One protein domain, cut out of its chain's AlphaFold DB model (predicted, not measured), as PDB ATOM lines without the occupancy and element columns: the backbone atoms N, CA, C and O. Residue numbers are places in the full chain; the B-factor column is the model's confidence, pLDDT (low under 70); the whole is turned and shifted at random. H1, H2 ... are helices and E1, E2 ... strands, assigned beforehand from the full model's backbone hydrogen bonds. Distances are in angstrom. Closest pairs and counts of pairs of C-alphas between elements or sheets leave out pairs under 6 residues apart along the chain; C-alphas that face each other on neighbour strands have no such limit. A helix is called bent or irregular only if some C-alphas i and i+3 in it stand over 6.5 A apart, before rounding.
ATOM      1  N   LEU A  35     -22.548 -11.228 -40.717       89.56
ATOM      2  CA  LEU A  35     -23.706 -10.831 -39.920       89.56
ATOM      3  C   LEU A  35     -24.596  -9.899 -40.764       89.56
ATOM      4  O   LEU A  35     -24.403  -8.679 -40.748       89.56
ATOM      5  N   PRO A  36     -25.570 -10.441 -41.525       84.38
ATOM      6  CA  PRO A  36     -26.353  -9.659 -42.485       84.38
ATOM      7  C   PRO A  36     -27.107  -8.484 -41.860       84.38
ATOM      8  O   PRO A  36     -27.137  -7.402 -42.441       84.38
ATOM      9  N   ALA A  37     -27.650  -8.672 -40.652       84.75
ATOM     10  CA  ALA A  37     -28.377  -7.636 -39.919       84.75
ATOM     11  C   ALA A  37     -27.519  -6.386 -39.647       84.75
ATOM     12  O   ALA A  37     -28.037  -5.274 -39.655       84.75
ATOM     13  N   ALA A  38     -26.208  -6.567 -39.463       85.25
ATOM     14  CA  ALA A  38     -25.261  -5.486 -39.217       85.25
ATOM     15  C   ALA A  38     -24.493  -5.042 -40.474       85.25
ATOM     16  O   ALA A  38     -23.700  -4.114 -40.389       85.25
ATOM     17  N   LYS A  39     -24.685  -5.694 -41.632       89.94
ATOM     18  CA  LYS A  39     -23.918  -5.456 -42.876       89.94
ATOM     19  C   LYS A  39     -22.387  -5.546 -42.710       89.94
ATOM     20  O   LYS A  39     -21.641  -4.947 -43.480       89.94
ATOM     21  N   HIS A  40     -21.918  -6.333 -41.745       91.12
ATOM     22  CA  HIS A  40     -20.497  -6.551 -41.460       91.12
ATOM     23  C   HIS A  40     -20.171  -8.049 -41.380       91.12
ATOM     24  O   HIS A  40     -21.061  -8.893 -41.269       91.12
ATOM     25  N   GLY A  41     -18.880  -8.392 -41.415       94.75
ATOM     26  CA  GLY A  41     -18.418  -9.701 -40.948       94.75
ATOM     27  C   GLY A  41     -18.719  -9.861 -39.457       94.75
ATOM     28  O   GLY A  41     -18.589  -8.891 -38.713       94.75
ATOM     29  N   LEU A  42     -19.101 -11.062 -39.013       95.94
ATOM     30  CA  LEU A  42     -19.427 -11.339 -37.609       95.94
ATOM     31  C   LEU A  42     -18.257 -10.970 -36.688       95.94
ATOM     32  O   LEU A  42     -18.442 -10.281 -35.688       95.94
ATOM     33  N   PHE A  43     -17.043 -11.354 -37.092       97.06
ATOM     34  CA  PHE A  43     -15.819 -10.975 -36.394       97.06
ATOM     35  C   PHE A  43     -15.610  -9.462 -36.362       97.06
ATOM     36  O   PHE A  43     -15.434  -8.893 -35.293       97.06
ATOM     37  N   SER A  44     -15.661  -8.796 -37.520       96.50
ATOM     38  CA  SER A  44     -15.426  -7.352 -37.609       96.50
ATOM     39  C   SER A  44     -16.434  -6.551 -36.788       96.50
ATOM     40  O   SER A  44     -16.052  -5.576 -36.151       96.50
ATOM     41  N   TYR A  45     -17.702  -6.968 -36.779       97.12
ATOM     42  CA  TYR A  45     -18.751  -6.325 -35.996       97.12
ATOM     43  C   TYR A  45     -18.404  -6.303 -34.505       97.12
ATOM     44  O   TYR A  45     -18.333  -5.230 -33.905       97.12
ATOM     45  N   PHE A  46     -18.116  -7.470 -33.921       97.75
ATOM     46  CA  PHE A  46     -17.753  -7.544 -32.510       97.75
ATOM     47  C   PHE A  46     -16.366  -6.971 -32.227       97.75
ATOM     48  O   PHE A  46     -16.168  -6.389 -31.172       97.75
ATOM     49  N   LEU A  47     -15.419  -7.036 -33.163       97.31
ATOM     50  CA  LEU A  47     -14.124  -6.371 -33.003       97.31
ATOM     51  C   LEU A  47     -14.303  -4.871 -32.764       97.31
ATOM     52  O   LEU A  47     -13.727  -4.330 -31.824       97.31
ATOM     53  N   MET A  48     -15.138  -4.216 -33.570       96.38
ATOM     54  CA  MET A  48     -15.430  -2.793 -33.403       96.38
ATOM     55  C   MET A  48     -16.140  -2.517 -32.073       96.38
ATOM     56  O   MET A  48     -15.722  -1.618 -31.354       96.38
ATOM     57  N   LYS A  49     -17.131  -3.332 -31.688       97.31
ATOM     58  CA  LYS A  49     -17.814  -3.207 -30.388       97.31
ATOM     59  C   LYS A  49     -16.891  -3.392 -29.185       97.31
ATOM     60  O   LYS A  49     -16.945  -2.616 -28.233       97.31
ATOM     61  N   GLY A  50     -15.991  -4.365 -29.254       97.50
ATOM     62  CA  GLY A  50     -14.966  -4.579 -28.241       97.50
ATOM     63  C   GLY A  50     -14.067  -3.353 -28.090       97.50
ATOM     64  O   GLY A  50     -13.868  -2.883 -26.972       97.50
ATOM     65  N   LEU A  51     -13.591  -2.797 -29.210       96.31
ATOM     66  CA  LEU A  51     -12.746  -1.596 -29.245       96.31
ATOM     67  C   LEU A  51     -13.480  -0.310 -28.827       96.31
ATOM     68  O   LEU A  51     -12.843   0.579 -28.268       96.31
ATOM     69  N   GLU A  52     -14.796  -0.218 -29.041       95.62
ATOM     70  CA  GLU A  52     -15.657   0.865 -28.527       95.62
ATOM     71  C   GLU A  52     -15.772   0.856 -26.990       95.62
ATOM     72  O   GLU A  52     -16.230   1.837 -26.403       95.62
ATOM     73  N   GLY A  53     -15.339  -0.221 -26.329       96.12
ATOM     74  CA  GLY A  53     -15.276  -0.315 -24.872       96.12
ATOM     75  C   GLY A  53     -15.977  -1.525 -24.280       96.12
ATOM     76  O   GLY A  53     -15.838  -1.757 -23.083       96.12
ATOM     77  N   GLU A  54     -16.681  -2.338 -25.072       97.62
ATOM     78  CA  GLU A  54     -17.346  -3.531 -24.532       97.62
ATOM     79  C   GLU A  54     -16.356  -4.606 -24.056       97.62
ATOM     80  O   GLU A  54     -16.704  -5.433 -23.216       97.62
ATOM     81  N   ALA A  55     -15.115  -4.577 -24.553       97.50
ATOM     82  CA  ALA A  55     -14.033  -5.438 -24.079       97.50
ATOM     83  C   ALA A  55     -13.207  -4.805 -22.939       97.50
ATOM     84  O   ALA A  55     -12.224  -5.397 -22.484       97.50
ATOM     85  N   ALA A  56     -13.542  -3.586 -22.501       97.19
ATOM     86  CA  ALA A  56     -12.799  -2.902 -21.452       97.19
ATOM     87  C   ALA A  56     -13.125  -3.491 -20.074       97.19
ATOM     88  O   ALA A  56     -14.278  -3.752 -19.731       97.19
ATOM     89  N   GLY A  57     -12.084  -3.673 -19.261       91.00
ATOM     90  CA  GLY A  57     -12.252  -4.015 -17.852       91.00
ATOM     91  C   GLY A  57     -12.620  -2.799 -16.986       91.00
ATOM     92  O   GLY A  57     -12.692  -1.671 -17.481       91.00
ATOM     93  N   PRO A  58     -12.782  -2.996 -15.663       92.62
ATOM     94  CA  PRO A  58     -13.014  -1.906 -14.706       92.62
ATOM     95  C   PRO A  58     -11.909  -0.835 -14.701       92.62
ATOM     96  O   PRO A  58     -12.154   0.320 -14.369       92.62
ATOM     97  N   ASP A  59     -10.701  -1.225 -15.099       94.62
ATOM     98  CA  ASP A  59      -9.505  -0.401 -15.285       94.62
ATOM     99  C   ASP A  59      -9.495   0.387 -16.608       94.62
ATOM    100  O   ASP A  59      -8.461   0.947 -16.973       94.62
ATOM    101  N   ARG A  60     -10.607   0.383 -17.362       95.12
ATOM    102  CA  ARG A  60     -10.774   1.054 -18.667       95.12
ATOM    103  C   ARG A  60      -9.667   0.749 -19.677       95.12
ATOM    104  O   ARG A  60      -9.349   1.549 -20.552       95.12
ATOM    105  N   THR A  61      -9.082  -0.436 -19.556       97.62
ATOM    106  CA  THR A  61      -7.982  -0.879 -20.406       97.62
ATOM    107  C   THR A  61      -8.409  -2.110 -21.185       97.62
ATOM    108  O   THR A  61      -8.897  -3.086 -20.604       97.62
ATOM    109  N   ILE A  62      -8.166  -2.086 -22.493       98.00
ATOM    110  CA  ILE A  62      -8.322  -3.224 -23.394       98.00
ATOM    111  C   ILE A  62      -6.936  -3.793 -23.679       98.00
ATOM    112  O   ILE A  62      -6.101  -3.144 -24.311       98.00
ATOM    113  N   THR A  63      -6.699  -5.026 -23.239       97.88
ATOM    114  CA  THR A  63      -5.544  -5.823 -23.670       97.88
ATOM    115  C   THR A  63      -5.950  -6.771 -24.794       97.88
ATOM    116  O   THR A  63      -7.136  -7.055 -24.973       97.88
ATOM    117  N   ALA A  64      -4.975  -7.298 -25.532       97.06
ATOM    118  CA  ALA A  64      -5.230  -8.298 -26.564       97.06
ATOM    119  C   ALA A  64      -5.976  -9.531 -26.021       97.06
ATOM    120  O   ALA A  64      -6.916  -9.992 -26.663       97.06
ATOM    121  N   ALA A  65      -5.638 -10.004 -24.816       97.06
ATOM    122  CA  ALA A  65      -6.349 -11.103 -24.164       97.06
ATOM    123  C   ALA A  65      -7.790 -10.736 -23.759       97.06
ATOM    124  O   ALA A  65      -8.696 -11.541 -23.943       97.06
ATOM    125  N   LYS A  66      -8.038  -9.518 -23.246       97.94
ATOM    126  CA  LYS A  66      -9.410  -9.071 -22.925       97.94
ATOM    127  C   LYS A  66     -10.274  -8.986 -24.185       97.94
ATOM    128  O   LYS A  66     -11.429  -9.404 -24.175       97.94
ATOM    129  N   LEU A  67      -9.700  -8.464 -25.269       98.19
ATOM    130  CA  LEU A  67     -10.384  -8.366 -26.551       98.19
ATOM    131  C   LEU A  67     -10.684  -9.750 -27.134       98.19
ATOM    132  O   LEU A  67     -11.803  -9.977 -27.582       98.19
ATOM    133  N   GLU A  68      -9.731 -10.683 -27.095       97.81
ATOM    134  CA  GLU A  68      -9.964 -12.056 -27.553       97.81
ATOM    135  C   GLU A  68     -11.033 -12.773 -26.722       97.81
ATOM    136  O   GLU A  68     -11.943 -13.343 -27.315       97.81
ATOM    137  N   ALA A  69     -11.014 -12.652 -25.393       98.00
ATOM    138  CA  ALA A  69     -12.026 -13.263 -24.534       98.00
ATOM    139  C   ALA A  69     -13.443 -12.745 -24.848       98.00
ATOM    140  O   ALA A  69     -14.379 -13.532 -24.996       98.00
ATOM    141  N   TYR A  70     -13.594 -11.426 -25.020       98.25
ATOM    142  CA  TYR A  70     -14.855 -10.813 -25.447       98.25
ATOM    143  C   TYR A  70     -15.307 -11.348 -26.815       98.25
ATOM    144  O   TYR A  70     -16.465 -11.731 -26.998       98.25
ATOM    145  N   LEU A  71     -14.386 -11.408 -27.782       98.06
ATOM    146  CA  LEU A  71     -14.671 -11.899 -29.126       98.06
ATOM    147  C   LEU A  71     -15.080 -13.373 -29.111       98.06
ATOM    148  O   LEU A  71     -16.063 -13.732 -29.757       98.06
ATOM    149  N   ALA A  72     -14.365 -14.213 -28.366       97.56
ATOM    150  CA  ALA A  72     -14.655 -15.630 -28.220       97.56
ATOM    151  C   ALA A  72     -16.050 -15.858 -27.630       97.56
ATOM    152  O   ALA A  72     -16.801 -16.676 -28.163       97.56
ATOM    153  N   GLU A  73     -16.442 -15.097 -26.605       97.62
ATOM    154  CA  GLU A  73     -17.783 -15.169 -26.020       97.62
ATOM    155  C   GLU A  73     -18.866 -14.810 -27.051       97.62
ATOM    156  O   GLU A  73     -19.768 -15.609 -27.318       97.62
ATOM    157  N   LYS A  74     -18.780 -13.621 -27.664       97.69
ATOM    158  CA  LYS A  74     -19.845 -13.122 -28.547       97.69
ATOM    159  C   LYS A  74     -19.949 -13.911 -29.847       97.69
ATOM    160  O   LYS A  74     -21.048 -14.270 -30.270       97.69
ATOM    161  N   ILE A  75     -18.816 -14.204 -30.479       97.06
ATOM    162  CA  ILE A  75     -18.790 -14.835 -31.801       97.06
ATOM    163  C   ILE A  75     -19.183 -16.304 -31.708       97.06
ATOM    164  O   ILE A  75     -19.932 -16.757 -32.568       97.06
ATOM    165  N   THR A  76     -18.775 -17.029 -30.660       96.44
ATOM    166  CA  THR A  76     -19.171 -18.438 -30.494       96.44
ATOM    167  C   THR A  76     -20.690 -18.565 -30.374       96.44
ATOM    168  O   THR A  76     -21.295 -19.414 -31.030       96.44
ATOM    169  N   VAL A  77     -21.324 -17.684 -29.591       96.38
ATOM    170  CA  VAL A  77     -22.783 -17.673 -29.415       96.38
ATOM    171  C   VAL A  77     -23.500 -17.323 -30.720       96.38
ATOM    172  O   VAL A  77     -24.435 -18.021 -31.112       96.38
ATOM    173  N   GLU A  78     -23.080 -16.267 -31.419       95.50
ATOM    174  CA  GLU A  78     -23.739 -15.860 -32.666       95.50
ATOM    175  C   GLU A  78     -23.496 -16.842 -33.820       95.50
ATOM    176  O   GLU A  78     -24.413 -17.133 -34.585       95.50
ATOM    177  N   ALA A  79     -22.295 -17.410 -33.935       95.06
ATOM    178  CA  ALA A  79     -22.000 -18.417 -34.948       95.06
ATOM    179  C   ALA A  79     -22.831 -19.690 -34.732       95.06
ATOM    180  O   ALA A  79     -23.362 -20.241 -35.700       95.06
ATOM    181  N   ALA A  80     -23.034 -20.102 -33.475       95.06
ATOM    182  CA  ALA A  80     -23.877 -21.247 -33.147       95.06
ATOM    183  C   ALA A  80     -25.333 -21.050 -33.610       95.06
ATOM    184  O   ALA A  80     -25.937 -21.985 -34.136       95.06
ATOM    185  N   LYS A  81     -25.880 -19.826 -33.517       93.94
ATOM    186  CA  LYS A  81     -27.222 -19.496 -34.050       93.94
ATOM    187  C   LYS A  81     -27.319 -19.657 -35.569       93.94
ATOM    188  O   LYS A  81     -28.404 -19.884 -36.092       93.94
ATOM    189  N   LEU A  82     -26.192 -19.554 -36.271       90.94
ATOM    190  CA  LEU A  82     -26.080 -19.769 -37.715       90.94
ATOM    191  C   LEU A  82     -25.749 -21.229 -38.075       90.94
ATOM    192  O   LEU A  82     -25.507 -21.522 -39.246       90.94
ATOM    193  N   GLY A  83     -25.702 -22.136 -37.093       93.19
ATOM    194  CA  GLY A  83     -25.319 -23.536 -37.293       93.19
ATOM    195  C   GLY A  83     -23.841 -23.713 -37.649       93.19
ATOM    196  O   GLY A  83     -23.491 -24.645 -38.371       93.19
ATOM    197  N   ARG A  84     -22.973 -22.798 -37.200       92.25
ATOM    198  CA  ARG A  84     -21.536 -22.792 -37.502       92.25
ATOM    199  C   ARG A  84     -20.706 -22.769 -36.225       92.25
ATOM    200  O   ARG A  84     -21.133 -22.240 -35.205       92.25
ATOM    201  N   ALA A  85     -19.489 -23.293 -36.315       94.88
ATOM    202  CA  ALA A  85     -18.455 -23.072 -35.314       94.88
ATOM    203  C   ALA A  85     -17.524 -21.957 -35.798       94.88
ATOM    204  O   ALA A  85     -17.033 -22.002 -36.928       94.88
ATOM    205  N   GLN A  86     -17.301 -20.959 -34.949       96.38
ATOM    206  CA  GLN A  86     -16.336 -19.897 -35.192       96.38
ATOM    207  C   GLN A  86     -15.788 -19.419 -33.852       96.38
ATOM    208  O   GLN A  86     -16.523 -18.878 -33.029       96.38
ATOM    209  N   THR A  87     -14.492 -19.609 -33.656       95.88
ATOM    210  CA  THR A  87     -13.769 -19.241 -32.446       95.88
ATOM    211  C   THR A  87     -12.566 -18.406 -32.869       95.88
ATOM    212  O   THR A  87     -11.640 -18.938 -33.484       95.88
ATOM    213  N   PRO A  88     -12.575 -17.091 -32.602       96.56
ATOM    214  CA  PRO A  88     -11.410 -16.240 -32.799       96.56
ATOM    215  C   PRO A  88     -10.183 -16.792 -32.073       96.56
ATOM    216  O   PRO A  88     -10.322 -17.497 -31.077       96.56
ATOM    217  N   GLN A  89      -8.992 -16.487 -32.579       95.06
ATOM    218  CA  GLN A  89      -7.732 -16.947 -31.992       95.06
ATOM    219  C   GLN A  89      -6.782 -15.770 -31.791       95.06
ATOM    220  O   GLN A  89      -6.684 -14.892 -32.652       95.06
ATOM    221  N   LEU A  90      -6.048 -15.789 -30.682       94.81
ATOM    222  CA  LEU A  90      -4.976 -14.850 -30.381       94.81
ATOM    223  C   LEU A  90      -3.622 -15.560 -30.458       94.81
ATOM    224  O   LEU A  90      -3.389 -16.547 -29.768       94.81
ATOM    225  N   ILE A  91      -2.709 -15.010 -31.255       92.94
ATOM    226  CA  ILE A  91      -1.320 -15.467 -31.351       92.94
ATOM    227  C   ILE A  91      -0.406 -14.281 -31.029       92.94
ATOM    228  O   ILE A  91      -0.481 -13.237 -31.678       92.94
ATOM    229  N   GLY A  92       0.477 -14.443 -30.043       91.31
ATOM    230  CA  GLY A  92       1.413 -13.408 -29.594       91.31
ATOM    231  C   GLY A  92       1.170 -12.973 -28.148       91.31
ATOM    232  O   GLY A  92       0.709 -13.755 -27.320       91.31
ATOM    233  N   ASP A  93       1.520 -11.727 -27.831       93.38
ATOM    234  CA  ASP A  93       1.471 -11.199 -26.464       93.38
ATOM    235  C   ASP A  93       0.057 -10.724 -26.085       93.38
ATOM    236  O   ASP A  93      -0.397  -9.659 -26.512       93.38
ATOM    237  N   GLY A  94      -0.628 -11.507 -25.248       94.44
ATOM    238  CA  GLY A  94      -1.960 -11.179 -24.730       94.44
ATOM    239  C   GLY A  94      -1.996 -10.031 -23.718       94.44
ATOM    240  O   GLY A  94      -3.058  -9.445 -23.497       94.44
ATOM    241  N   SER A  95      -0.852  -9.675 -23.126       95.19
ATOM    242  CA  SER A  95      -0.740  -8.566 -22.172       95.19
ATOM    243  C   SER A  95      -0.629  -7.202 -22.855       95.19
ATOM    244  O   SER A  95      -0.809  -6.169 -22.208       95.19
ATOM    245  N   ARG A  96      -0.402  -7.189 -24.176       95.38
ATOM    246  CA  ARG A  96      -0.321  -5.970 -24.978       95.38
ATOM    247  C   ARG A  96      -1.582  -5.126 -24.808       95.38
ATOM    248  O   ARG A  96      -2.679  -5.561 -25.161       95.38
ATOM    249  N   VAL A  97      -1.407  -3.905 -24.312       96.06
ATOM    250  CA  VAL A  97      -2.470  -2.895 -24.261       96.06
ATOM    251  C   VAL A  97      -2.751  -2.403 -25.678       96.06
ATOM    252  O   VAL A  97      -1.837  -1.983 -26.387       96.06
ATOM    253  N   ILE A  98      -4.015  -2.480 -26.084       95.25
ATOM    254  CA  ILE A  98      -4.520  -1.980 -27.367       95.25
ATOM    255  C   ILE A  98      -5.073  -0.566 -27.189       95.25
ATOM    256  O   ILE A  98      -4.871   0.287 -28.047       95.25
ATOM    257  N   SER A  99      -5.766  -0.317 -26.076       94.81
ATOM    258  CA  SER A  99      -6.336   0.992 -25.765       94.81
ATOM    259  C   SER A  99      -6.573   1.150 -24.260       94.81
ATOM    260  O   SER A  99      -6.797   0.160 -23.557       94.81
ATOM    261  N   SER A 100      -6.510   2.388 -23.774       93.94
ATOM    262  CA  SER A 100      -6.745   2.775 -22.377       93.94
ATOM    263  C   SER A 100      -7.241   4.221 -22.309       93.94
ATOM    264  O   SER A 100      -6.682   5.064 -23.019       93.94
ATOM    265  N   TRP A 101      -8.233   4.519 -21.466       92.12
ATOM    266  CA  TRP A 101      -8.816   5.865 -21.325       92.12
ATOM    267  C   TRP A 101      -9.471   6.124 -19.960       92.12
ATOM    268  O   TRP A 101      -9.684   5.166 -19.191       92.12
TER     269      TRP A 101
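AT A GLANCE: This is residues 35 to 101 of the 101 residues of an uncharacterized protein of Magnetospirillum sp. SS-4 (UniProt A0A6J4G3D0). A small sheet of two strands, E1 and E3, sits at one end of two helices, H1 and the longer H2, which pack on each other at a steep tilt. After H2 the chain folds back along it through the short strand E2 to reach E3, while residues 36 to 41 stick out before H1. The printed part has 67 residues with two named helices and three named strands, in the order H1 E1 H2 E2 E3; the sheet is antiparallel and the class is mixed, helices and strands. The whole is compact, with a radius of gyration of the C-alphas of 12.2 A, and elongated, spanning 34 by 22 by 17 A.

HOW THE PARTS SIT: Look first at E1, residues 61 to 63, and E3, residues 97 to 100: they are antiparallel at 170 degrees, and N 62 and O 99 are within hydrogen-bond range at 2.8 A. From E1 a tight link leads to H2, residues 64 to 81, whose closest C-alpha pair with E3 is Ala 64 and Ile 98, 6.4 A. H1, residues 42 to 54, touches H2, opposite ways at a steep tilt of 45 degrees; their closest C-alphas are Gly 50 and Leu 67, 6.2 A. E2, residues 89 to 91, pairs with no named strand; its closest C-alpha to H2 is Leu 90, 6.4 A from that of Glu 68. E2 and E3 are apart. In H1 and H2 every O i to N i+4 pair is within hydrogen-bond range.

IN THESE COORDINATES: Find C-alpha 42 at (-19.427, -11.339, -37.609); from there H1 runs 15.4 A to Glu 54, irregular only just, with C-alphas 51 and 54 6.9 A apart. H2 runs 25.8 A to C-alpha 81 at (-27.222, -19.496, -34.050). E1 is 6.4 A long, E2 6.6 A and E3 7.3 A, ending at C-alpha 100 at (-6.745, 2.775, -22.377).

THE WHOLE: The C-alphas farthest apart are those of Gly 83 and Trp 101, 37.3 A. The printed part has no cut, no link is long, and no printed residue is under 70 in pLDDT.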